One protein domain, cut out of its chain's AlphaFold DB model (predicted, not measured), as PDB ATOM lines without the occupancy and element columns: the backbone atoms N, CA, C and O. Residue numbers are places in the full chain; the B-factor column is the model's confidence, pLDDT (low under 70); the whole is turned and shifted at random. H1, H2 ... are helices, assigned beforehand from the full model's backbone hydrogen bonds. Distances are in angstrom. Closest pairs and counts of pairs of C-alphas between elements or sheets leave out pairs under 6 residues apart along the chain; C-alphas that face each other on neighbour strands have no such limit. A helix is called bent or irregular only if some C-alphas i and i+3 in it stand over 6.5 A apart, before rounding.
ATOM      1  N   PRO A 346     142.246 196.050 132.035       94.38
ATOM      2  CA  PRO A 346     142.718 196.780 133.211       94.38
ATOM      3  C   PRO A 346     142.941 198.269 132.920       94.38
ATOM      4  O   PRO A 346     142.526 199.108 133.706       94.38
ATOM      5  N   THR A 347     143.494 198.623 131.751       94.31
ATOM      6  CA  THR A 347     143.671 200.035 131.345       94.31
ATOM      7  C   THR A 347     142.335 200.774 131.164       94.31
ATOM      8  O   THR A 347     142.292 201.996 131.280       94.31
ATOM      9  N   TYR A 348     141.238 200.058 130.896       94.62
ATOM     10  CA  TYR A 348     139.894 200.631 130.818       94.62
ATOM     11  C   TYR A 348     139.346 201.006 132.200       94.62
ATOM     12  O   TYR A 348     138.861 202.124 132.371       94.62
ATOM     13  N   VAL A 349     139.489 200.123 133.195       94.75
ATOM     14  CA  VAL A 349     138.887 200.290 134.535       94.75
ATOM     15  C   VAL A 349     139.814 200.882 135.605       94.75
ATOM     16  O   VAL A 349     139.321 201.289 136.649       94.75
ATOM     17  N   VAL A 350     141.129 200.972 135.361       94.44
ATOM     18  CA  VAL A 350     142.142 201.411 136.349       94.44
ATOM     19  C   VAL A 350     141.739 202.690 137.094       94.44
ATOM     20  O   VAL A 350     141.374 203.694 136.470       94.44
ATOM     21  N   GLY A 351     141.790 202.655 138.425       92.31
ATOM     22  CA  GLY A 351     141.416 203.777 139.290       92.31
ATOM     23  C   GLY A 351     139.916 204.111 139.333       92.31
ATOM     24  O   GLY A 351     139.558 205.157 139.863       92.31
ATOM     25  N   LEU A 352     139.035 203.259 138.789       93.94
ATOM     26  CA  LEU A 352     137.573 203.424 138.814       93.94
ATOM     27  C   LEU A 352     136.931 202.211 139.519       93.94
ATOM     28  O   LEU A 352     136.535 201.247 138.851       93.94
ATOM     29  N   PRO A 353     136.836 202.218 140.868       93.94
ATOM     30  CA  PRO A 353     136.554 201.018 141.656       93.94
ATOM     31  C   PRO A 353     135.288 200.260 141.254       93.94
ATOM     32  O   PRO A 353     135.298 199.031 141.232       93.94
ATOM     33  N   ASP A 354     134.211 200.952 140.884       93.69
ATOM     34  CA  ASP A 354     132.943 200.308 140.527       93.69
ATOM     35  C   ASP A 354     132.949 199.669 139.135       93.69
ATOM     36  O   ASP A 354     132.344 198.611 138.942       93.69
ATOM     37  N   LEU A 355     133.719 200.216 138.189       94.56
ATOM     38  CA  LEU A 355     133.954 199.564 136.897       94.56
ATOM     39  C   LEU A 355     134.870 198.343 137.064       94.56
ATOM     40  O   LEU A 355     134.602 197.291 136.481       94.56
ATOM     41  N   SER A 356     135.888 198.439 137.927       95.50
ATOM     42  CA  SER A 356     136.737 197.306 138.320       95.50
ATOM     43  C   SER A 356     135.925 196.192 138.996       95.50
ATOM     44  O   SER A 356     136.040 195.026 138.610       95.50
ATOM     45  N   ARG A 357     135.017 196.531 139.924       95.62
ATOM     46  CA  ARG A 357     134.082 195.578 140.555       95.62
ATOM     47  C   ARG A 357     133.137 194.935 139.538       95.62
ATOM     48  O   ARG A 357     132.930 193.723 139.612       95.62
ATOM     49  N   ARG A 358     132.583 195.697 138.584       94.62
ATOM     50  CA  ARG A 358     131.740 195.173 137.485       94.62
ATOM     51  C   ARG A 358     132.509 194.196 136.593       94.62
ATOM     52  O   ARG A 358     132.028 193.090 136.355       94.62
ATOM     53  N   LEU A 359     133.731 194.546 136.186       95.06
ATOM     54  CA  LEU A 359     134.596 193.673 135.388       95.06
ATOM     55  C   LEU A 359     134.945 192.375 136.131       95.06
ATOM     56  O   LEU A 359     134.875 191.294 135.547       95.06
ATOM     57  N   LEU A 360     135.273 192.448 137.425       96.00
ATOM     58  CA  LEU A 360     135.537 191.258 138.238       96.00
ATOM     59  C   LEU A 360     134.273 190.407 138.450       96.00
ATOM     60  O   LEU A 360     134.358 189.185 138.350       96.00
ATOM     61  N   ARG A 361     133.089 191.008 138.642       94.00
ATOM     62  CA  ARG A 361     131.808 190.270 138.677       94.00
ATOM     63  C   ARG A 361     131.561 189.520 137.365       94.00
ATOM     64  O   ARG A 361     131.327 188.314 137.406       94.00
ATOM     65  N   PHE A 362     131.706 190.190 136.221       93.44
ATOM     66  CA  PHE A 362     131.616 189.568 134.896       93.44
ATOM     67  C   PHE A 362     132.607 188.399 134.754       93.44
ATOM     68  O   PHE A 362     132.211 187.287 134.408       93.44
ATOM     69  N   LEU A 363     133.886 188.602 135.088       94.19
ATOM     70  CA  LEU A 363     134.915 187.556 135.013       94.19
ATOM     71  C   LEU A 363     134.626 186.371 135.953       94.19
ATOM     72  O   LEU A 363     134.827 185.222 135.560       94.19
ATOM     73  N   ASN A 364     134.113 186.623 137.159       95.12
ATOM     74  CA  ASN A 364     133.718 185.593 138.124       95.12
ATOM     75  C   ASN A 364     132.576 184.711 137.580       95.12
ATOM     76  O   ASN A 364     132.651 183.488 137.677       95.12
ATOM     77  N   VAL A 365     131.568 185.306 136.928       92.75
ATOM     78  CA  VAL A 365     130.509 184.566 136.210       92.75
ATOM     79  C   VAL A 365     131.097 183.736 135.063       92.75
ATOM     80  O   VAL A 365     130.835 182.538 134.964       92.75
ATOM     81  N   GLN A 366     131.981 184.322 134.248       92.25
ATOM     82  CA  GLN A 366     132.618 183.615 133.131       92.25
ATOM     83  C   GLN A 366     133.473 182.414 133.587       92.25
ATOM     84  O   GLN A 366     133.519 181.396 132.895       92.25
ATOM     85  N   PHE A 367     134.108 182.475 134.765       93.44
ATOM     86  CA  PHE A 367     134.773 181.310 135.357       93.44
ATOM     87  C   PHE A 367     133.804 180.323 136.029       93.44
ATOM     88  O   PHE A 367     134.104 179.128 136.036       93.44
ATOM     89  N   ARG A 368     132.638 180.756 136.536       93.44
ATOM     90  CA  ARG A 368     131.626 179.865 137.139       93.44
ATOM     91  C   ARG A 368     131.147 178.791 136.163       93.44
ATOM     92  O   ARG A 368     131.103 177.618 136.529       93.44
ATOM     93  N   TYR A 369     130.931 179.144 134.892       92.19
ATOM     94  CA  TYR A 369     130.580 178.186 133.828       92.19
ATOM     95  C   TYR A 369     131.593 177.043 133.638       92.19
ATOM     96  O   TYR A 369     131.257 176.014 133.054       92.19
ATOM     97  N   ILE A 370     132.828 177.180 134.130       91.19
ATOM     98  CA  ILE A 370     133.868 176.142 134.037       91.19
ATOM     99  C   ILE A 370     133.727 175.091 135.151       91.19
ATOM    100  O   ILE A 370     134.228 173.983 134.986       91.19
ATOM    101  N   TYR A 371     133.010 175.410 136.234       92.44
ATOM    102  CA  TYR A 371     132.810 174.546 137.406       92.44
ATOM    103  C   TYR A 371     131.341 174.180 137.683       92.44
ATOM    104  O   TYR A 371     131.069 173.333 138.530       92.44
ATOM    105  N   ALA A 372     130.399 174.789 136.957       90.31
ATOM    106  CA  ALA A 372     128.964 174.500 136.999       90.31
ATOM    107  C   ALA A 372     128.585 173.198 136.251       90.31
ATOM    108  O   ALA A 372     127.696 173.190 135.403       90.31
ATOM    109  N   GLY A 373     129.320 172.111 136.499       85.81
ATOM    110  CA  GLY A 373     129.056 170.775 135.960       85.81
ATOM    111  C   GLY A 373     128.401 169.838 136.978       85.81
ATOM    112  O   GLY A 373     128.271 170.150 138.161       85.81
ATOM    113  N   SER A 374     128.024 168.640 136.535       82.69
ATOM    114  CA  SER A 374     127.247 167.663 137.319       82.69
ATOM    115  C   SER A 374     128.033 166.909 138.406       82.69
ATOM    116  O   SER A 374     127.483 166.028 139.063       82.69
ATOM    117  N   LEU A 375     129.317 167.223 138.606       85.88
ATOM    118  CA  LEU A 375     130.247 166.417 139.409       85.88
ATOM    119  C   LEU A 375     130.187 166.624 140.929       85.88
ATOM    120  O   LEU A 375     130.980 166.002 141.637       85.88
ATOM    121  N   ASP A 376     129.303 167.489 141.435       86.38
ATOM    122  CA  ASP A 376     129.185 167.813 142.872       86.38
ATOM    123  C   ASP A 376     130.550 168.234 143.480       86.38
ATOM    124  O   ASP A 376     130.906 167.899 144.610       86.38
ATOM    125  N   ILE A 377     131.378 168.927 142.685       93.00
ATOM    126  CA  ILE A 377     132.724 169.377 143.076       93.00
ATOM    127  C   ILE A 377     132.641 170.676 143.881       93.00
ATOM    128  O   ILE A 377     133.170 170.733 144.991       93.00
ATOM    129  N   VAL A 378     131.940 171.676 143.343       94.00
ATOM    130  CA  VAL A 378     131.623 172.947 144.013       94.00
ATOM    131  C   VAL A 378     130.299 172.798 144.786       94.00
ATOM    132  O   VAL A 378     129.402 172.118 144.282       94.00
ATOM    133  N   PRO A 379     130.150 173.407 145.981       91.56
ATOM    134  CA  PRO A 379     128.865 173.521 146.679       91.56
ATOM    135  C   PRO A 379     127.773 174.164 145.806       91.56
ATOM    136  O   PRO A 379     128.057 175.028 144.975       91.56
ATOM    137  N   ARG A 380     126.518 173.739 145.978       88.19
ATOM    138  CA  ARG A 380     125.398 174.135 145.096       88.19
ATOM    139  C   ARG A 380     124.979 175.584 145.309       88.19
ATOM    140  O   ARG A 380     124.671 176.274 144.348       88.19
ATOM    141  N   GLU A 381     125.142 176.059 146.534       90.44
ATOM    142  CA  GLU A 381     124.914 177.427 146.995       90.44
ATOM    143  C   GLU A 381     125.738 178.465 146.203       90.44
ATOM    144  O   GLU A 381     125.375 179.634 146.122       90.44
ATOM    145  N   LEU A 382     126.855 178.043 145.591       89.56
ATOM    146  CA  LEU A 382     127.702 178.882 144.733       89.56
ATOM    147  C   LEU A 382     127.343 178.781 143.236       89.56
ATOM    148  O   LEU A 382     127.975 179.437 142.405       89.56
ATOM    149  N   LEU A 383     126.366 177.941 142.881       90.25
ATOM    150  CA  LEU A 383     125.941 177.620 141.516       90.25
ATOM    151  C   LEU A 383     124.458 177.933 141.240       90.25
ATOM    152  O   LEU A 383     124.088 177.993 140.070       90.25
ATOM    153  N   ASP A 384     123.629 178.171 142.261       84.75
ATOM    154  CA  ASP A 384     122.169 178.343 142.124       84.75
ATOM    155  C   ASP A 384     121.746 179.417 141.095       84.75
ATOM    156  O   ASP A 384     120.739 179.259 140.410       84.75
ATOM    157  N   SER A 385     122.533 180.486 140.922       85.88
ATOM    158  CA  SER A 385     122.254 181.572 139.966       85.88
ATOM    159  C   SER A 385     122.781 181.350 138.538       85.88
ATOM    160  O   SER A 385     122.601 182.219 137.684       85.88
ATOM    161  N   VAL A 386     123.414 180.208 138.227       86.38
ATOM    162  CA  VAL A 386     124.011 179.941 136.896       86.38
ATOM    163  C   VAL A 386     122.986 180.041 135.764       86.38
ATOM    164  O   VAL A 386     123.294 180.615 134.721       86.38
ATOM    165  N   ASP A 387     121.760 179.552 135.969       82.88
ATOM    166  CA  ASP A 387     120.694 179.610 134.960       82.88
ATOM    167  C   ASP A 387     120.096 181.017 134.790       82.88
ATOM    168  O   ASP A 387     119.367 181.269 133.828       82.88
ATOM    169  N   GLU A 388     120.355 181.950 135.709       84.94
ATOM    170  CA  GLU A 388     119.968 183.362 135.590       84.94
ATOM    171  C   GLU A 388     121.081 184.173 134.924       84.94
ATOM    172  O   GLU A 388     120.825 184.864 133.935       84.94
ATOM    173  N   ASP A 389     122.324 183.982 135.373       84.38
ATOM    174  CA  ASP A 389     123.526 184.528 134.737       84.38
ATOM    175  C   ASP A 389     123.630 184.102 133.261       84.38
ATOM    176  O   ASP A 389     123.985 184.915 132.411       84.38
ATOM    177  N   ALA A 390     123.232 182.874 132.907       83.19
ATOM    178  CA  ALA A 390     123.230 182.393 131.522       83.19
ATOM    179  C   ALA A 390     122.312 183.197 130.579       83.19
ATOM    180  O   ALA A 390     122.509 183.165 129.361       83.19
ATOM    181  N   LYS A 391     121.320 183.920 131.122       84.50
ATOM    182  CA  LYS A 391     120.378 184.762 130.364       84.50
ATOM    183  C   LYS A 391     120.890 186.197 130.193       84.50
ATOM    184  O   LYS A 391     120.576 186.828 129.188       84.50
ATOM    185  N   SER A 392     121.644 186.711 131.166       83.94
ATOM    186  CA  SER A 392     122.114 188.106 131.226       83.94
ATOM    187  C   SER A 392     123.572 188.277 130.776       83.94
ATOM    188  O   SER A 392     123.902 189.243 130.091       83.94
ATOM    189  N   ILE A 393     124.440 187.329 131.131       84.88
ATOM    190  CA  ILE A 393     125.887 187.322 130.900       84.88
ATOM    191  C   ILE A 393     126.269 185.971 130.257       84.88
ATOM    192  O   ILE A 393     126.831 185.091 130.919       84.88
ATOM    193  N   PRO A 394     125.964 185.761 128.960       85.06
ATOM    194  CA  PRO A 394     126.188 184.482 128.294       85.06
ATOM    195  C   PRO A 394     127.669 184.073 128.281       85.06
ATOM    196  O   PRO A 394     128.585 184.902 128.236       85.06
ATOM    197  N   ALA A 395     127.907 182.763 128.308       86.81
ATOM    198  CA  ALA A 395     129.240 182.196 128.457       86.81
ATOM    199  C   ALA A 395     130.112 182.397 127.199       86.81
ATOM    200  O   ALA A 395     129.744 182.011 126.087       86.81
ATOM    201  N   LEU A 396     131.304 182.977 127.372       86.69
ATOM    202  CA  LEU A 396     132.218 183.327 126.282       86.69
ATOM    203  C   LEU A 396     132.693 182.090 125.501       86.69
ATOM    204  O   LEU A 396     133.288 181.160 126.051       86.69
ATOM    205  N   THR A 397     132.522 182.129 124.177       83.62
ATOM    206  CA  THR A 397     132.811 181.021 123.239       83.62
ATOM    207  C   THR A 397     134.221 180.434 123.371       83.62
ATOM    208  O   THR A 397     134.434 179.244 123.129       83.62
ATOM    209  N   ARG A 398     135.197 181.256 123.778       84.81
ATOM    210  CA  ARG A 398     136.612 180.891 123.900       84.81
ATOM    211  C   ARG A 398     137.043 180.375 125.275       84.81
ATOM    212  O   ARG A 398     138.210 180.022 125.401       84.81
ATOM    213  N   LEU A 399     136.168 180.248 126.281       83.50
ATOM    214  CA  LEU A 399     136.556 179.782 127.636       83.50
ATOM    215  C   LEU A 399     137.271 178.416 127.669       83.50
ATOM    216  O   LEU A 399     137.997 178.109 128.610       83.50
ATOM    217  N   ARG A 400     137.123 177.614 126.609       78.50
ATOM    218  CA  ARG A 400     137.798 176.321 126.416       78.50
ATOM    219  C   ARG A 400     139.268 176.429 125.960       78.50
ATOM    220  O   ARG A 400     139.976 175.424 125.973       78.50
ATOM    221  N   ASP A 401     139.736 177.604 125.528       84.69
ATOM    222  CA  ASP A 401     141.120 177.865 125.095       84.69
ATOM    223  C   ASP A 401     142.026 178.138 126.318       84.69
ATOM    224  O   ASP A 401     141.855 179.162 126.986       84.69
ATOM    225  N   PRO A 402     143.035 177.287 126.613       83.88
ATOM    226  CA  PRO A 402     143.917 177.463 127.771       83.88
ATOM    227  C   PRO A 402     144.726 178.770 127.779       83.88
ATOM    228  O   PRO A 402     145.164 179.206 128.844       83.88
ATOM    229  N   ASN A 403     144.954 179.395 126.618       85.62
ATOM    230  CA  ASN A 403     145.658 180.675 126.533       85.62
ATOM    231  C   ASN A 403     144.721 181.854 126.798       85.62
ATOM    232  O   ASN A 403     145.117 182.787 127.494       85.62
ATOM    233  N   PHE A 404     143.480 181.782 126.316       87.06
ATOM    234  CA  PHE A 404     142.430 182.742 126.657       87.06
ATOM    235  C   PHE A 404     142.102 182.694 128.156       87.06
ATOM    236  O   PHE A 404     142.154 183.713 128.835       87.06
ATOM    237  N   MET A 405     141.919 181.489 128.702       87.88
ATOM    238  CA  MET A 405     141.808 181.218 130.141       87.88
ATOM    239  C   MET A 405     142.929 181.854 130.974       87.88
ATOM    240  O   MET A 405     142.674 182.368 132.062       87.88
ATOM    241  N   ARG A 406     144.174 181.832 130.477       90.06
ATOM    242  CA  ARG A 406     145.299 182.499 131.143       90.06
ATOM    243  C   ARG A 406     145.162 184.021 131.078       90.06
ATOM    244  O   ARG A 406     145.284 184.661 132.111       90.06
ATOM    245  N   ALA A 407     144.848 184.576 129.907       89.69
ATOM    246  CA  ALA A 407     144.652 186.013 129.723       89.69
ATOM    247  C   ALA A 407     143.526 186.573 130.618       89.69
ATOM    248  O   ALA A 407     143.696 187.631 131.215       89.69
ATOM    249  N   LEU A 408     142.414 185.848 130.792       91.94
ATOM    250  CA  LEU A 408     141.351 186.254 131.722       91.94
ATOM    251  C   LEU A 408     141.818 186.260 133.189       91.94
ATOM    252  O   LEU A 408     141.451 187.163 133.937       91.94
ATOM    253  N   ARG A 409     142.657 185.299 133.605       92.94
ATOM    254  CA  ARG A 409     143.241 185.282 134.960       92.94
ATOM    255  C   ARG A 409     144.287 186.374 135.175       92.94
ATOM    256  O   ARG A 409     144.306 186.964 136.247       92.94
ATOM    257  N   GLU A 410     145.122 186.640 134.169       92.19
ATOM    258  CA  GLU A 410     146.076 187.759 134.157       92.19
ATOM    259  C   GLU A 410     145.324 189.092 134.317       92.19
ATOM    260  O   GLU A 410     145.648 189.871 135.207       92.19
ATOM    261  N   CYS A 411     144.254 189.295 133.537       93.44
ATOM    262  CA  CYS A 411     143.369 190.457 133.634       93.44
ATOM    263  C   CYS A 411     142.769 190.608 135.039       93.44
ATOM    264  O   CYS A 411     142.874 191.671 135.646       93.44
ATOM    265  N   ALA A 412     142.151 189.545 135.564       94.56
ATOM    266  CA  ALA A 412     141.484 189.580 136.860       94.56
ATOM    267  C   ALA A 412     142.450 189.873 138.018       94.56
ATOM    268  O   ALA A 412     142.114 190.658 138.895       94.56
ATOM    269  N   ALA A 413     143.655 189.294 137.998       92.50
ATOM    270  CA  ALA A 413     144.676 189.565 139.008       92.50
ATOM    271  C   ALA A 413     145.107 191.043 138.998       92.50
ATOM    272  O   ALA A 413     145.184 191.660 140.055       92.50
ATOM    273  N   THR A 414     145.322 191.638 137.816       93.69
ATOM    274  CA  THR A 414     145.660 193.070 137.710       93.69
ATOM    275  C   THR A 414     144.535 193.969 138.234       93.69
ATOM    276  O   THR A 414     144.815 194.922 138.950       93.69
ATOM    277  N   VAL A 415     143.270 193.664 137.921       94.94
ATOM    278  CA  VAL A 415     142.128 194.487 138.365       94.94
ATOM    279  C   VAL A 415     141.825 194.317 139.856       94.94
ATOM    280  O   VAL A 415     141.520 195.300 140.520       94.94
ATOM    281  N   ALA A 416     141.954 193.112 140.417       93.69
ATOM    282  CA  ALA A 416     141.788 192.900 141.857       93.69
ATOM    283  C   ALA A 416     142.895 193.582 142.676       93.69
ATOM    284  O   ALA A 416     142.612 194.138 143.736       93.69
ATOM    285  N   GLN A 417     144.130 193.611 142.155       92.00
ATOM    286  CA  GLN A 417     145.246 194.328 142.773       92.00
ATOM    287  C   GLN A 417     145.033 195.853 142.793       92.00
ATOM    288  O   GLN A 417     145.391 196.481 143.786       92.00
ATOM    289  N   ASP A 418     144.434 196.429 141.741       92.00
ATOM    290  CA  ASP A 418     144.120 197.868 141.624       92.00
ATOM    291  C   ASP A 418     143.125 198.357 142.692       92.00
ATOM    292  O   ASP A 418     143.234 199.482 143.173       92.00
ATOM    293  N   ILE A 419     142.178 197.501 143.101       93.75
ATOM    294  CA  ILE A 419     141.141 197.832 144.097       93.75
ATOM    295  C   ILE A 419     141.311 197.126 145.453       93.75
ATOM    296  O   ILE A 419     140.417 197.211 146.294       93.75
ATOM    297  N   HIS A 420     142.421 196.409 145.656       91.25
ATOM    298  CA  HIS A 420     142.719 195.607 146.855       91.25
ATOM    299  C   HIS A 420     141.598 194.628 147.290       91.25
ATOM    300  O   HIS A 420     141.379 194.428 148.484       91.25
ATOM    301  N   ALA A 421     140.880 194.017 146.339       91.19
ATOM    302  CA  ALA A 421     139.766 193.104 146.635       91.19
ATOM    303  C   ALA A 421     140.220 191.658 146.900       91.19
ATOM    304  O   ALA A 421     141.174 191.181 146.278       91.19
ATOM    305  N   SER A 422     139.499 190.926 147.759       91.19
ATOM    306  CA  SER A 422     139.821 189.526 148.054       91.19
ATOM    307  C   SER A 422     139.289 188.620 146.952       91.19
ATOM    308  O   SER A 422     138.090 188.363 146.848       91.19
ATOM    309  N   LEU A 423     140.179 188.057 146.131       91.44
ATOM    310  CA  LEU A 423     139.760 187.086 145.117       91.44
ATOM    311  C   LEU A 423     139.128 185.824 145.726       91.44
ATOM    312  O   LEU A 423     138.296 185.202 145.067       91.44
ATOM    313  N   ARG A 424     139.508 185.446 146.954       89.38
ATOM    314  CA  ARG A 424     138.989 184.254 147.639       89.38
ATOM    315  C   ARG A 424     137.550 184.454 148.117       89.38
ATOM    316  O   ARG A 424     136.737 183.550 147.934       89.38
ATOM    317  N   ASP A 425     137.247 185.631 148.664       89.44
ATOM    318  CA  ASP A 425     135.967 185.917 149.320       89.44
ATOM    319  C   ASP A 425     134.968 186.608 148.373       89.44
ATOM    320  O   ASP A 425     133.828 186.163 148.245       89.44
ATOM    321  N   ASP A 426     135.398 187.642 147.638       90.12
ATOM    322  CA  ASP A 426     134.530 188.423 146.741       90.12
ATOM    323  C   ASP A 426     134.310 187.738 145.374       90.12
ATOM    324  O   ASP A 426     133.274 187.911 144.724       90.12
ATOM    325  N   TYR A 427     135.304 186.971 144.900       94.94
ATOM    326  CA  TYR A 427     135.389 186.504 143.507       94.94
ATOM    327  C   TYR A 427     135.823 185.031 143.370       94.94
ATOM    328  O   TYR A 427     136.626 184.685 142.496       94.94
ATOM    329  N   TYR A 428     135.257 184.159 144.210       94.75
ATOM    330  CA  TYR A 428     135.652 182.753 144.396       94.75
ATOM    331  C   TYR A 428     135.991 181.955 143.119       94.75
ATOM    332  O   TYR A 428     136.947 181.180 143.119       94.75
ATOM    333  N   PHE A 429     135.279 182.125 141.996       95.69
ATOM    334  CA  PHE A 429     135.572 181.366 140.771       95.69
ATOM    335  C   PHE A 429     136.801 181.882 140.009       95.69
ATOM    336  O   PHE A 429     137.457 181.098 139.317       95.69
ATOM    337  N   ILE A 430     137.172 183.158 140.170       95.94
ATOM    338  CA  ILE A 430     138.462 183.691 139.704       95.94
ATOM    339  C   ILE A 430     139.596 183.020 140.485       95.94
ATOM    340  O   ILE A 430     140.523 182.469 139.881       95.94
ATOM    341  N   TRP A 431     139.488 183.009 141.815       94.88
ATOM    342  CA  TRP A 431     140.430 182.346 142.716       94.88
ATOM    343  C   TRP A 431     140.552 180.851 142.404       94.88
ATOM    344  O   TRP A 431     141.643 180.369 142.093       94.88
ATOM    345  N   LEU A 432     139.433 180.125 142.343       95.31
ATOM    346  CA  LEU A 432     139.398 178.694 142.034       95.31
ATOM    347  C   LEU A 432     140.041 178.406 140.667       95.31
ATOM    348  O   LEU A 432     140.819 177.464 140.528       95.31
ATOM    349  N   SER A 433     139.799 179.262 139.667       95.06
ATOM    350  CA  SER A 433     140.448 179.212 138.350       95.06
ATOM    351  C   SER A 433     141.971 179.383 138.420       95.06
ATOM    352  O   SER A 433     142.698 178.686 137.705       95.06
ATOM    353  N   GLN A 434     142.484 180.272 139.276       93.50
ATOM    354  CA  GLN A 434     143.924 180.435 139.510       93.50
ATOM    355  C   GLN A 434     144.514 179.215 140.235       93.50
ATOM    356  O   GLN A 434     145.443 178.591 139.714       93.50
ATOM    357  N   ARG A 435     143.939 178.810 141.375       94.00
ATOM    358  CA  ARG A 435     144.413 177.674 142.188       94.00
ATOM    359  C   ARG A 435     144.383 176.352 141.407       94.00
ATOM    360  O   ARG A 435     145.372 175.618 141.397       94.00
ATOM    361  N   HIS A 436     143.318 176.083 140.650       94.75
ATOM    362  CA  HIS A 436     143.217 174.918 139.761       94.75
ATOM    363  C   HIS A 436     144.224 174.976 138.592       94.75
ATOM    364  O   HIS A 436     144.748 173.942 138.169       94.75
ATOM    365  N   SER A 437     144.577 176.170 138.096       93.38
ATOM    366  CA  SER A 437     145.639 176.323 137.091       93.38
ATOM    367  C   SER A 437     147.021 175.963 137.657       93.38
ATOM    368  O   SER A 437     147.813 175.345 136.941       93.38
ATOM    369  N   SER A 438     147.306 176.295 138.922       93.94
ATOM    370  CA  SER A 438     148.511 175.833 139.633       93.94
ATOM    371  C   SER A 438     148.492 174.319 139.859       93.94
ATOM    372  O   SER A 438     149.487 173.639 139.616       93.94
ATOM    373  N   LEU A 439     147.344 173.765 140.260       95.94
ATOM    374  CA  LEU A 439     147.146 172.332 140.486       95.94
ATOM    375  C   LEU A 439     147.415 171.495 139.222       95.94
ATOM    376  O   LEU A 439     148.223 170.566 139.263       95.94
ATOM    377  N   ARG A 440     146.821 171.871 138.078       94.81
ATOM    378  CA  ARG A 440     147.072 171.223 136.775       94.81
ATOM    379  C   ARG A 440     148.551 171.303 136.367       94.81
ATOM    380  O   ARG A 440     149.070 170.345 135.792       94.81
ATOM    381  N   PHE A 441     149.258 172.393 136.693       94.50
ATOM    382  CA  PHE A 441     150.706 172.506 136.469       94.50
ATOM    383  C   PHE A 441     151.512 171.527 137.340       94.50
ATOM    384  O   PHE A 441     152.315 170.767 136.802       94.50
ATOM    385  N   MET A 442     151.257 171.472 138.653       95.88
ATOM    386  CA  MET A 442     151.961 170.555 139.564       95.88
ATOM    387  C   MET A 442     151.732 169.083 139.204       95.88
ATOM    388  O   MET A 442     152.679 168.301 139.182       95.88
ATOM    389  N   ILE A 443     150.495 168.705 138.858       96.56
ATOM    390  CA  ILE A 443     150.158 167.350 138.392       96.56
ATOM    391  C   ILE A 443     150.896 167.018 137.080       96.56
ATOM    392  O   ILE A 443     151.399 165.904 136.923       96.56
ATOM    393  N   THR A 444     151.031 167.991 136.171       95.44
ATOM    394  CA  THR A 444     151.773 167.827 134.909       95.44
ATOM    395  C   THR A 444     153.271 167.617 135.145       95.44
ATOM    396  O   THR A 444     153.832 166.639 134.653       95.44
ATOM    397  N   GLU A 445     153.936 168.484 135.916       94.25
ATOM    398  CA  GLU A 445     155.377 168.351 136.194       94.25
ATOM    399  C   GLU A 445     155.688 167.083 137.011       94.25
ATOM    400  O   GLU A 445     156.688 166.409 136.755       94.25
ATOM    401  N   ARG A 446     154.787 166.683 137.919       94.94
ATOM    402  CA  ARG A 446     154.855 165.397 138.624       94.94
ATOM    403  C   ARG A 446     154.829 164.209 137.657       94.94
ATOM    404  O   ARG A 446     155.658 163.312 137.783       94.94
ATOM    405  N   ALA A 447     153.929 164.207 136.673       95.06
ATOM    406  CA  ALA A 447     153.880 163.155 135.656       95.06
ATOM    407  C   ALA A 447     155.121 163.163 134.738       95.06
ATOM    408  O   ALA A 447     155.627 162.100 134.375       95.06
ATOM    409  N   ILE A 448     155.671 164.342 134.416       93.81
ATOM    410  CA  ILE A 448     156.956 164.469 133.704       93.81
ATOM    411  C   ILE A 448     158.094 163.830 134.514       93.81
ATOM    412  O   ILE A 448     158.906 163.100 133.941       93.81
ATOM    413  N   GLN A 449     158.141 164.064 135.831       92.31
ATOM    414  CA  GLN A 449     159.120 163.452 136.731       92.31
ATOM    415  C   GLN A 449     158.966 161.927 136.776       92.31
ATOM    416  O   GLN A 449     159.934 161.227 136.497       92.31
ATOM    417  N   GLN A 450     157.753 161.405 137.005       92.31
ATOM    418  CA  GLN A 450     157.477 159.960 136.964       92.31
ATOM    419  C   GLN A 450     157.964 159.322 135.652       92.31
ATOM    420  O   GLN A 450     158.635 158.292 135.681       92.31
ATOM    421  N   ASN A 451     157.660 159.934 134.502       91.81
ATOM    422  CA  ASN A 451     158.059 159.427 133.187       91.81
ATOM    423  C   ASN A 451     159.583 159.459 132.971       91.81
ATOM    424  O   ASN A 451     160.119 158.547 132.343       91.81
ATOM    425  N   ALA A 452     160.281 160.475 133.489       88.94
ATOM    426  CA  ALA A 452     161.744 160.544 133.463       88.94
ATOM    427  C   ALA A 452     162.389 159.504 134.398       88.94
ATOM    428  O   ALA A 452     163.402 158.902 134.049       88.94
ATOM    429  N   ASP A 453     161.764 159.238 135.545       88.06
ATOM    430  CA  ASP A 453     162.186 158.264 136.554       88.06
ATOM    431  C   ASP A 453     161.766 156.822 136.189       88.06
ATOM    432  O   ASP A 453     161.289 156.063 137.031       88.06
ATOM    433  N   ASN A 454     161.920 156.427 134.919       88.12
ATOM    434  CA  ASN A 454     161.545 155.111 134.374       88.12
ATOM    435  C   ASN A 454     160.070 154.701 134.631       88.12
ATOM    436  O   ASN A 454     159.781 153.523 134.849       88.12
ATOM    437  N   ASN A 455     159.125 155.653 134.606       89.19
ATOM    438  CA  ASN A 455     157.713 155.453 134.989       89.19
ATOM    439  C   ASN A 455     157.562 154.969 136.457       89.19
ATOM    440  O   ASN A 455     156.682 154.171 136.786       89.19
ATOM    441  N   ASN A 456     158.402 155.461 137.375       91.44
ATOM    442  CA  ASN A 456     158.244 155.220 138.811       91.44
ATOM    443  C   ASN A 456     157.067 156.036 139.375       91.44
ATOM    444  O   ASN A 456     157.205 157.197 139.756       91.44
ATOM    445  N   VAL A 457     155.899 155.398 139.446       92.88
ATOM    446  CA  VAL A 457     154.638 155.985 139.931       92.88
ATOM    447  C   VAL A 457     154.490 156.014 141.463       92.88
ATOM    448  O   VAL A 457     153.426 156.372 141.963       92.88
ATOM    449  N   SER A 458     155.520 155.638 142.233       94.50
ATOM    450  CA  SER A 458     155.426 155.611 143.700       94.50
ATOM    451  C   SER A 458     155.235 157.005 144.315       94.50
ATOM    452  O   SER A 458     155.721 158.019 143.803       94.50
ATOM    453  N   ILE A 459     154.546 157.050 145.459       93.75
ATOM    454  CA  ILE A 459     154.329 158.286 146.225       93.75
ATOM    455  C   ILE A 459     155.674 158.877 146.675       93.75
ATOM    456  O   ILE A 459     155.896 160.076 146.540       93.75
ATOM    457  N   GLN A 460     156.603 158.035 147.125       91.06
ATOM    458  CA  GLN A 460     157.928 158.437 147.597       91.06
ATOM    459  C   GLN A 460     158.764 159.090 146.481       91.06
ATOM    460  O   GLN A 460     159.300 160.177 146.677       91.06
ATOM    461  N   ALA A 461     158.803 158.513 145.272       88.81
ATOM    462  CA  ALA A 461     159.555 159.087 144.146       88.81
ATOM    463  C   ALA A 461     159.025 160.456 143.666       88.81
ATOM    464  O   ALA A 461     159.735 161.190 142.977       88.81
ATOM    465  N   SER A 462     157.790 160.806 144.037       92.88
ATOM    466  CA  SER A 462     157.129 162.079 143.718       92.88
ATOM    467  C   SER A 462     156.901 162.973 144.948       92.88
ATOM    468  O   SER A 462     156.087 163.893 144.878       92.88
ATOM    469  N   ALA A 463     157.572 162.711 146.080       92.44
ATOM    470  CA  ALA A 463     157.313 163.385 147.360       92.44
ATOM    471  C   ALA A 463     157.368 164.923 147.273       92.44
ATOM    472  O   ALA A 463     156.508 165.596 147.836       92.44
ATOM    473  N   ASN A 464     158.308 165.462 146.490       94.25
ATOM    474  CA  ASN A 464     158.469 166.896 146.231       94.25
ATOM    475  C   ASN A 464     157.182 167.558 145.697       94.25
ATOM    476  O   ASN A 464     156.690 168.525 146.275       94.25
ATOM    477  N   TRP A 465     156.590 166.991 144.641       95.81
ATOM    478  CA  TRP A 465     155.330 167.476 144.075       95.81
ATOM    479  C   TRP A 465     154.119 167.088 144.920       95.81
ATOM    480  O   TRP A 465     153.160 167.851 144.981       95.81
ATOM    481  N   ASN A 466     154.151 165.934 145.594       95.44
ATOM    482  CA  ASN A 466     153.050 165.518 146.459       95.44
ATOM    483  C   ASN A 466     152.862 166.493 147.630       95.44
ATOM    484  O   ASN A 466     151.735 166.902 147.890       95.44
ATOM    485  N   GLY A 467     153.951 166.926 148.276       94.81
ATOM    486  CA  GLY A 467     153.908 167.919 149.352       94.81
ATOM    487  C   GLY A 467     153.368 169.282 148.901       94.81
ATOM    488  O   GLY A 467     152.686 169.947 149.678       94.81
ATOM    489  N   LEU A 468     153.615 169.682 147.646       95.81
ATOM    490  CA  LEU A 468     153.061 170.910 147.057       95.81
ATOM    491  C   LEU A 468     151.575 170.777 146.684       95.81
ATOM    492  O   LEU A 468     150.806 171.711 146.901       95.81
ATOM    493  N   ILE A 469     151.150 169.617 146.166       96.56
ATOM    494  CA  ILE A 469     149.731 169.344 145.889       96.56
ATOM    495  C   ILE A 469     148.941 169.293 147.203       96.56
ATOM    496  O   ILE A 469     147.879 169.904 147.275       96.56
ATOM    497  N   LEU A 470     149.459 168.639 148.253       95.56
ATOM    498  CA  LEU A 470     148.839 168.648 149.585       95.56
ATOM    499  C   LEU A 470     148.722 170.078 150.131       95.56
ATOM    500  O   LEU A 470     147.620 170.492 150.474       95.56
ATOM    501  N   LEU A 471     149.803 170.866 150.111       94.00
ATOM    502  CA  LEU A 471     149.789 172.254 150.593       94.00
ATOM    503  C   LEU A 471     148.726 173.128 149.901       94.00
ATOM    504  O   LEU A 471     148.106 173.963 150.547       94.00
ATOM    505  N   LEU A 472     148.491 172.926 148.601       93.81
ATOM    506  CA  LEU A 472     147.484 173.676 147.840       93.81
ATOM    507  C   LEU A 472     146.040 173.170 148.051       93.81
ATOM    508  O   LEU A 472     145.105 173.863 147.660       93.81
ATOM    509  N   THR A 473     145.835 171.980 148.632       95.31
ATOM    510  CA  THR A 473     144.524 171.289 148.665       95.31
ATOM    511  C   THR A 473     144.026 170.902 150.060       95.31
ATOM    512  O   THR A 473     142.851 170.582 150.206       95.31
ATOM    513  N   GLN A 474     144.875 170.931 151.090       91.75
ATOM    514  CA  GLN A 474     144.542 170.454 152.442       91.75
ATOM    515  C   GLN A 474     143.459 171.280 153.166       91.75
ATOM    516  O   GLN A 474     142.834 170.770 154.093       91.75
ATOM    517  N   GLU A 475     143.240 172.533 152.752       90.38
ATOM    518  CA  GLU A 475     142.348 173.500 153.423       90.38
ATOM    519  C   GLU A 475     141.024 173.740 152.678       90.38
ATOM    520  O   GLU A 475     140.112 174.337 153.244       90.38
ATOM    521  N   ASP A 476     140.899 173.282 151.427       93.12
ATOM    522  CA  ASP A 476     139.722 173.521 150.585       93.12
ATOM    523  C   ASP A 476     139.220 172.201 149.954       93.12
ATOM    524  O   ASP A 476     139.957 171.532 149.216       93.12
ATOM    525  N   PRO A 477     137.959 171.796 150.212       94.81
ATOM    526  CA  PRO A 477     137.427 170.523 149.735       94.81
ATOM    527  C   PRO A 477     137.176 170.500 148.220       94.81
ATOM    528  O   PRO A 477     137.163 169.419 147.630       94.81
ATOM    529  N   VAL A 478     137.000 171.653 147.571       96.44
ATOM    530  CA  VAL A 478     136.797 171.766 146.118       96.44
ATOM    531  C   VAL A 478     138.120 171.506 145.398       96.44
ATOM    532  O   VAL A 478     138.174 170.681 144.486       96.44
ATOM    533  N   LEU A 479     139.216 172.117 145.858       96.69
ATOM    534  CA  LEU A 479     140.576 171.856 145.387       96.69
ATOM    535  C   LEU A 479     141.013 170.414 145.677       96.69
ATOM    536  O   LEU A 479     141.641 169.792 144.818       96.69
ATOM    537  N   ALA A 480     140.624 169.842 146.821       97.31
ATOM    538  CA  ALA A 480     140.850 168.427 147.114       97.31
ATOM    539  C   ALA A 480     140.130 167.489 146.124       97.31
ATOM    540  O   ALA A 480     140.755 166.578 145.567       97.31
ATOM    541  N   LYS A 481     138.839 167.729 145.845       97.44
ATOM    542  CA  LYS A 481     138.080 166.983 144.824       97.44
ATOM    543  C   LYS A 481     138.686 167.168 143.425       97.44
ATOM    544  O   LYS A 481     138.876 166.180 142.717       97.44
ATOM    545  N   LEU A 482     139.067 168.391 143.045       97.19
ATOM    546  CA  LEU A 482     139.737 168.687 141.769       97.19
ATOM    547  C   LEU A 482     141.079 167.951 141.629       97.19
ATOM    548  O   LEU A 482     141.367 167.418 140.561       97.19
ATOM    549  N   ALA A 483     141.884 167.858 142.688       97.62
ATOM    550  CA  ALA A 483     143.157 167.136 142.637       97.62
ATOM    551  C   ALA A 483     142.947 165.645 142.354       97.62
ATOM    552  O   ALA A 483     143.633 165.064 141.515       97.62
ATOM    553  N   ILE A 484     141.956 165.040 143.009       97.50
ATOM    554  CA  ILE A 484     141.585 163.638 142.796       97.50
ATOM    555  C   ILE A 484     141.039 163.441 141.379       97.50
ATOM    556  O   ILE A 484     141.499 162.533 140.690       97.50
ATOM    557  N   LYS A 485     140.125 164.310 140.923       95.62
ATOM    558  CA  LYS A 485     139.576 164.318 139.557       95.62
ATOM    559  C   LYS A 485     140.699 164.270 138.514       95.62
ATOM    560  O   LYS A 485     140.794 163.324 137.737       95.62
ATOM    561  N   GLU A 486     141.598 165.249 138.553       96.12
ATOM    562  CA  GLU A 486     142.675 165.394 137.569       96.12
ATOM    563  C   GLU A 486     143.700 164.246 137.634       96.12
ATOM    564  O   GLU A 486     144.200 163.818 136.593       96.12
ATOM    565  N   LEU A 487     143.980 163.688 138.822       96.81
ATOM    566  CA  LEU A 487     144.850 162.512 138.977       96.81
ATOM    567  C   LEU A 487     144.220 161.219 138.422       96.81
ATOM    568  O   LEU A 487     144.940 160.389 137.858       96.81
ATOM    569  N   VAL A 488     142.899 161.043 138.557       95.38
ATOM    570  CA  VAL A 488     142.162 159.933 137.924       95.38
ATOM    571  C   VAL A 488     142.160 160.104 136.401       95.38
ATOM    572  O   VAL A 488     142.368 159.130 135.676       95.38
ATOM    573  N   ASP A 489     141.968 161.326 135.905       93.12
ATOM    574  CA  ASP A 489     141.845 161.604 134.471       93.12
ATOM    575  C   ASP A 489     143.158 161.389 133.698       93.12
ATOM    576  O   ASP A 489     143.138 160.797 132.615       93.12
ATOM    577  N   ILE A 490     144.316 161.745 134.273       94.50
ATOM    578  CA  ILE A 490     145.627 161.383 133.692       94.50
ATOM    579  C   ILE A 490     145.971 159.888 133.843       94.50
ATOM    580  O   ILE A 490     146.974 159.437 133.283       94.50
ATOM    581  N   GLN A 491     145.164 159.127 134.589       93.81
ATOM    582  CA  GLN A 491     145.382 157.724 134.952       93.81
ATOM    583  C   GLN A 491     146.725 157.504 135.679       93.81
ATOM    584  O   GLN A 491     147.579 156.712 135.256       93.81
ATOM    585  N   ASP A 492     146.925 158.214 136.796       95.56
ATOM    586  CA  ASP A 492     147.910 157.798 137.802       95.56
ATOM    587  C   ASP A 492     147.341 156.599 138.600       95.56
ATOM    588  O   ASP A 492     146.235 156.692 139.134       95.56
ATOM    589  N   PRO A 493     148.059 155.463 138.687       93.75
ATOM    590  CA  PRO A 493     147.533 154.237 139.291       93.75
ATOM    591  C   PRO A 493     147.562 154.198 140.831       93.75
ATOM    592  O   PRO A 493     147.045 153.242 141.404       93.75
ATOM    593  N   VAL A 494     148.183 155.170 141.515       95.69
ATOM    594  CA  VAL A 494     148.385 155.141 142.984       95.69
ATOM    595  C   VAL A 494     147.958 156.449 143.656       95.69
ATOM    596  O   VAL A 494     147.374 156.432 144.742       95.69
ATOM    597  N   ALA A 495     148.218 157.590 143.019       96.69
ATOM    598  CA  ALA A 495     147.965 158.908 143.591       96.69
ATOM    599  C   ALA A 495     146.493 159.172 143.952       96.69
ATOM    600  O   ALA A 495     146.276 159.650 145.065       96.69
ATOM    601  N   PRO A 496     145.479 158.846 143.121       97.31
ATOM    602  CA  PRO A 496     144.087 159.161 143.438       97.31
ATOM    603  C   PRO A 496     143.632 158.623 144.797       97.31
ATOM    604  O   PRO A 496     143.100 159.374 145.609       97.31
ATOM    605  N   ALA A 497     143.920 157.349 145.082       97.31
ATOM    606  CA  ALA A 497     143.564 156.713 146.347       97.31
ATOM    607  C   ALA A 497     144.375 157.267 147.533       97.31
ATOM    608  O   ALA A 497     143.840 157.416 148.631       97.31
ATOM    609  N   HIS A 498     145.651 157.609 147.317       96.88
ATOM    610  CA  HIS A 498     146.495 158.235 148.337       96.88
ATOM    611  C   HIS A 498     145.972 159.627 148.730       96.88
ATOM    612  O   HIS A 498     145.683 159.859 149.903       96.88
ATOM    613  N   PHE A 499     145.766 160.520 147.756       97.69
ATOM    614  CA  PHE A 499     145.234 161.865 147.998       97.69
ATOM    615  C   PHE A 499     143.807 161.829 148.554       97.69
ATOM    616  O   PHE A 499     143.514 162.553 149.499       97.69
ATOM    617  N   ALA A 500     142.943 160.934 148.062       97.44
ATOM    618  CA  ALA A 500     141.612 160.734 148.630       97.44
ATOM    619  C   ALA A 500     141.645 160.299 150.102       97.44
ATOM    620  O   ALA A 500     140.759 160.679 150.865       97.44
ATOM    621  N   SER A 501     142.670 159.544 150.514       97.19
ATOM    622  CA  SER A 501     142.877 159.177 151.915       97.19
ATOM    623  C   SER A 501     143.362 160.361 152.757       97.19
ATOM    624  O   SER A 501     142.737 160.698 153.762       97.19
ATOM    625  N   CYS A 502     144.424 161.047 152.317       96.12
ATOM    626  CA  CYS A 502     145.007 162.189 153.028       96.12
ATOM    627  C   CYS A 502     144.030 163.369 153.176       96.12
ATOM    628  O   CYS A 502     143.973 163.989 154.235       96.12
ATOM    629  N   LEU A 503     143.240 163.650 152.136       96.69
ATOM    630  CA  LEU A 503     142.307 164.781 152.072       96.69
ATOM    631  C   LEU A 503     140.881 164.424 152.542       96.69
ATOM    632  O   LEU A 503     139.986 165.263 152.469       96.69
ATOM    633  N   LYS A 504     140.653 163.191 153.027       96.38
ATOM    634  CA  LYS A 504     139.350 162.687 153.520       96.38
ATOM    635  C   LYS A 504     138.217 162.735 152.471       96.38
ATOM    636  O   LYS A 504     137.056 162.958 152.803       96.38
ATOM    637  N   GLN A 505     138.557 162.519 151.199       97.06
ATOM    638  CA  GLN A 505     137.649 162.567 150.040       97.06
ATOM    639  C   GLN A 505     137.417 161.177 149.407       97.06
ATOM    640  O   GLN A 505     137.113 161.062 148.217       97.06
ATOM    641  N   GLN A 506     137.550 160.092 150.180       97.06
ATOM    642  CA  GLN A 506     137.332 158.721 149.696       97.06
ATOM    643  C   GLN A 506     135.949 158.501 149.039       97.06
ATOM    644  O   GLN A 506     135.918 157.843 147.997       97.06
ATOM    645  N   PRO A 507     134.820 159.052 149.548       96.00
ATOM    646  CA  PRO A 507     133.516 158.894 148.897       96.00
ATOM    647  C   PRO A 507     133.476 159.506 147.491       96.00
ATOM    648  O   PRO A 507     133.012 158.857 146.553       96.00
ATOM    649  N   PHE A 508     134.031 160.714 147.328       96.00
ATOM    650  CA  PHE A 508     134.140 161.377 146.027       96.00
ATOM    651  C   PHE A 508     135.039 160.589 145.067       96.00
ATOM    652  O   PHE A 508     134.659 160.372 143.920       96.00
ATOM    653  N   PHE A 509     136.196 160.103 145.533       96.56
ATOM    654  CA  PHE A 509     137.092 159.281 144.713       96.56
ATOM    655  C   PHE A 509     136.401 158.022 144.177       96.56
ATOM    656  O   PHE A 509     136.498 157.739 142.983       96.56
ATOM    657  N   ILE A 510     135.689 157.286 145.036       95.50
ATOM    658  CA  ILE A 510     134.979 156.062 144.642       95.50
ATOM    659  C   ILE A 510     133.909 156.389 143.596       95.50
ATOM    660  O   ILE A 510     133.889 155.756 142.541       95.50
ATOM    661  N   ALA A 511     133.075 157.406 143.843       94.44
ATOM    662  CA  ALA A 511     132.054 157.837 142.893       94.44
ATOM    663  C   ALA A 511     132.675 158.250 141.546       94.44
ATOM    664  O   ALA A 511     132.386 157.635 140.517       94.44
ATOM    665  N   TYR A 512     133.597 159.218 141.553       94.44
ATOM    666  CA  TYR A 512     134.200 159.777 140.342       94.44
ATOM    667  C   TYR A 512     134.945 158.731 139.503       94.44
ATOM    668  O   TYR A 512     134.810 158.694 138.280       94.44
ATOM    669  N   ASN A 513     135.689 157.830 140.149       93.94
ATOM    670  CA  ASN A 513     136.426 156.785 139.446       93.94
ATOM    671  C   ASN A 513     135.497 155.784 138.730       93.94
ATOM    672  O   ASN A 513     135.884 155.240 137.696       93.94
ATOM    673  N   THR A 514     134.269 155.577 139.226       93.00
ATOM    674  CA  THR A 514     133.260 154.731 138.557       93.00
ATOM    675  C   THR A 514     132.497 155.422 137.422       93.00
ATOM    676  O   THR A 514     131.901 154.725 136.600       93.00
ATOM    677  N   LEU A 515     132.536 156.756 137.315       91.25
ATOM    678  CA  LEU A 515     131.885 157.474 136.212       91.25
ATOM    679  C   LEU A 515     132.598 157.192 134.874       91.25
ATOM    680  O   LEU A 515     133.831 157.311 134.804       91.25
ATOM    681  N   PRO A 516     131.865 156.875 133.788       88.31
ATOM    682  CA  PRO A 516     132.441 156.758 132.452       88.31
ATOM    683  C   PRO A 516     132.813 158.145 131.908       88.31
ATOM    684  O   PRO A 516     132.194 159.143 132.258       88.31
ATOM    685  N   MET A 517     133.791 158.217 130.998       82.75
ATOM    686  CA  MET A 517     134.393 159.490 130.549       82.75
ATOM    687  C   MET A 517     133.406 160.546 130.022       82.75
ATOM    688  O   MET A 517     133.659 161.734 130.179       82.75
ATOM    689  N   ARG A 518     132.277 160.142 129.425       83.00
ATOM    690  CA  ARG A 518     131.237 161.079 128.955       83.00
ATOM    691  C   ARG A 518     130.477 161.786 130.089       83.00
ATOM    692  O   ARG A 518     129.976 162.879 129.876       83.00
ATOM    693  N   ASP A 519     130.446 161.192 131.280       85.69
ATOM    694  CA  ASP A 519     129.697 161.677 132.446       85.69
ATOM    695  C   ASP A 519     130.643 162.433 133.423       85.69
ATOM    696  O   ASP A 519     130.302 162.678 134.576       85.69
ATOM    697  N   ARG A 520     131.859 162.800 132.968       87.44
ATOM    698  CA  ARG A 520     132.948 163.432 133.751       87.44
ATOM    699  C   ARG A 520     133.102 164.947 133.539       87.44
ATOM    700  O   ARG A 520     134.206 165.483 133.607       87.44
ATOM    701  N   GLN A 521     132.001 165.637 133.275       83.88
ATOM    702  CA  GLN A 521     131.972 167.034 132.839       83.88
ATOM    703  C   GLN A 521     132.078 168.032 134.011       83.88
ATOM    704  O   GLN A 521     131.156 168.148 134.815       83.88
ATOM    705  N   LEU A 522     133.191 168.779 134.104       87.94
ATOM    706  CA  LEU A 522     133.427 169.734 135.203       87.94
ATOM    707  C   LEU A 522     132.573 171.007 135.143       87.94
ATOM    708  O   LEU A 522     132.276 171.572 136.190       87.94
ATOM    709  N   GLY A 523     132.193 171.457 133.947       85.38
ATOM    710  CA  GLY A 523     131.505 172.731 133.740       85.38
ATOM    711  C   GLY A 523     130.236 172.621 132.901       85.38
ATOM    712  O   GLY A 523     129.900 171.566 132.370       85.38
ATOM    713  N   TYR A 524     129.591 173.761 132.689       78.38
ATOM    714  CA  TYR A 524     128.361 173.935 131.906       78.38
ATOM    715  C   TYR A 524     128.505 173.535 130.416       78.38
ATOM    716  O   TYR A 524     127.539 173.479 129.665       78.38
ATOM    717  N   PHE A 525     129.730 173.264 129.957       74.94
ATOM    718  CA  PHE A 525     130.077 173.036 128.558       74.94
ATOM    719  C   PHE A 525     130.293 171.557 128.199       74.94
ATOM    720  O   PHE A 525     131.285 170.958 128.620       74.94
ATOM    721  N   ASP A 526     129.471 171.024 127.289       62.97
ATOM    722  CA  ASP A 526     129.660 169.689 126.697       62.97
ATOM    723  C   ASP A 526     131.050 169.523 126.074       62.97
ATOM    724  O   ASP A 526     131.496 170.395 125.324       62.97
ATOM    725  N   ASN A 527     131.681 168.360 126.256       65.06
ATOM    726  CA  ASN A 527     133.028 168.035 125.762       65.06
ATOM    727  C   ASN A 527     134.138 168.923 126.376       65.06
ATOM    728  O   ASN A 527     134.792 169.708 125.678       65.06
ATOM    729  N   GLU A 528     134.376 168.782 127.689       70.75
ATOM    730  CA  GLU A 528     135.569 169.333 128.352       70.75
ATOM    731  C   GLU A 528     136.851 168.725 127.752       70.75
ATOM    732  O   GLU A 528     136.961 167.514 127.549       70.75
ATOM    733  N   LYS A 529     137.874 169.557 127.522       73.69
ATOM    734  CA  LYS A 529     139.218 169.070 127.199       73.69
ATOM    735  C   LYS A 529     139.969 168.674 128.475       73.69
ATOM    736  O   LYS A 529     140.718 169.474 129.035       73.69
ATOM    737  N   MET A 530     139.777 167.424 128.884       81.31
ATOM    738  CA  MET A 530     140.506 166.764 129.974       81.31
ATOM    739  C   MET A 530     142.031 166.775 129.731       81.31
ATOM    740  O   MET A 530     142.495 166.897 128.590       81.31
ATOM    741  N   LEU A 531     142.827 166.621 130.797       84.75
ATOM    742  CA  LEU A 531     144.269 166.382 130.661       84.75
ATOM    743  C   LEU A 531     144.537 165.050 129.925       84.75
ATOM    744  O   LEU A 531     143.779 164.094 130.086       84.75
ATOM    745  N   PRO A 532     145.608 164.952 129.115       89.06
ATOM    746  CA  PRO A 532     145.964 163.700 128.457       89.06
ATOM    747  C   PRO A 532     146.517 162.672 129.458       89.06
ATOM    748  O   PRO A 532     147.086 163.034 130.487       89.06
ATOM    749  N   HIS A 533     146.422 161.386 129.106       92.12
ATOM    750  CA  HIS A 533     147.037 160.284 129.856       92.12
ATOM    751  C   HIS A 533     148.514 160.571 130.182       92.12
ATOM    752  O   HIS A 533     149.261 161.034 129.315       92.12
ATOM    753  N   ARG A 534     148.956 160.230 131.401       92.38
ATOM    754  CA  ARG A 534     150.242 160.659 131.980       92.38
ATOM    755  C   ARG A 534     151.466 160.437 131.080       92.38
ATOM    756  O   ARG A 534     152.380 161.252 131.092       92.38
ATOM    757  N   SER A 535     151.489 159.381 130.260       89.81
ATOM    758  CA  SER A 535     152.610 159.074 129.347       89.81
ATOM    759  C   SER A 535     152.769 160.054 128.173       89.81
ATOM    760  O   SER A 535     153.798 160.034 127.499       89.81
ATOM    761  N   ALA A 536     151.782 160.917 127.917       91.25
ATOM    762  CA  ALA A 536     151.879 161.982 126.921       91.25
ATOM    763  C   ALA A 536     152.772 163.148 127.387       91.25
ATOM    764  O   ALA A 536     153.281 163.902 126.555       91.25
ATOM    765  N   PHE A 537     152.980 163.309 128.699       89.44
ATOM    766  CA  PHE A 537     153.806 164.383 129.240       89.44
ATOM    767  C   PHE A 537     155.296 164.038 129.135       89.44
ATOM    768  O   PHE A 537     155.784 163.095 129.755       89.44
ATOM    769  N   GLN A 538     156.041 164.830 128.364       81.81
ATOM    770  CA  GLN A 538     157.483 164.661 128.178       81.81
ATOM    771  C   GLN A 538     158.236 165.898 128.659       81.81
ATOM    772  O   GLN A 538     157.825 167.031 128.402       81.81
ATOM    773  N   ALA A 539     159.389 165.684 129.297       71.69
ATOM    774  CA  ALA A 539     160.311 166.765 129.611       71.69
ATOM    775  C   ALA A 539     160.736 167.485 128.320       71.69
ATOM    776  O   ALA A 539     161.111 166.850 127.329       71.69
ATOM    777  N   ARG A 540     160.719 168.825 128.326       65.69
ATOM    778  CA  ARG A 540     161.215 169.624 127.193       65.69
ATOM    779  C   ARG A 540     162.681 169.259 126.941       65.69
ATOM    780  O   ARG A 540     163.517 169.516 127.806       65.69
ATOM    781  N   LYS A 541     162.983 168.679 125.770       46.72
ATOM    782  CA  LYS A 541     164.325 168.198 125.392       46.72
ATOM    783  C   LYS A 541     165.392 169.280 125.600       46.72
ATOM    784  O   LYS A 541     165.589 170.139 124.743       46.72
TER     785      LYS A 541
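AT A GLANCE: This is residues 346 to 541 of the 813 residues of the protein "3'-5' exonuclease domain-containing protein" of Syncephalastrum racemosum (UniProt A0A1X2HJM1). Two groups of helices are joined by one long helix, H5: its first residues meet the pair H2 and H4, which run side by side in opposite ways, and most of its length belongs to a helical body in which H6 and H7 pack on it and H8 and H9 pack on H7. The short H1 packs on H2 and H4 away from that body, and H3 sits near H2. The 196 printed residues, 346 to 541, hold nine named helices, H1 to H9 in order, and no named strand, and the class is all helix. The whole is compact, with a radius of gyration of the C-alphas of 17.6 A, yet elongated, with spans of 53 by 34 by 29 A.

IN THESE COORDINATES: H1, residues 346 to 349, begins at C-alpha 346 (142.718, 196.780, 133.211). H2 covers residues 353 to 368, 22.2 A long, and H3 residues 386 to 392. H4, residues 402 to 418, is 24.7 A long. H5, residues 428 to 452, is the longest at 36.0 A, beginning at C-alpha 428 (135.652, 182.753, 144.396). H6, residues 460 to 473, is irregular: C-alphas 461 and 464 are 8.2 A apart. H7 covers residues 477 to 489, H8 495 to 502, and H9 506 to 514, ending at C-alpha 514 (133.260, 154.731, 138.557).

HOW THE PARTS SIT: H1 and H2 touch only at the corner, with the C-alphas of Val 349 and Ser 356 closest at 5.3 A. H2 and H4 touch at a shallow tilt of 31 degrees, opposite ways, closest at the C-alphas of Ser 356 and Val 415, 6.1 A. H3 touches no helix. H2 touches H5 with residues 363 to 368 alone, at a steep tilt of 50 degrees; the C-alphas of Asn 364 and Phe 429 are closest, 5.3 A. H5, H6 and H7 form an up-and-down bundle, each running against the one before. H5 and H6, a hairpin, stand at a shallow tilt of 1 degree, closest at the C-alphas of Arg 446 and Trp 465, 5.9 A. H7 and H8, also a hairpin, come closest at the C-alphas of Ile 484 and Pro 496, 5.2 A. H2 and H7 are apart. Every O i to N i+4 pair is within hydrogen-bond range in H2, H4, H5, H7, H8 and H9; H3 has 2 of 3, H6 7 of 10, and H1 is too short for such a pair.

THE WHOLE: The C-alphas of Leu 352 and Asn 454 are the two farthest apart, 54.1 A. The printed part has no cut. The link from H2 to H3, residues 369 to 385, is long, and residues 515 to 541 hold no named element. The mean pLDDT of the printed part is 90.9; residues 526 to 527 and 540 to 541 are under 70.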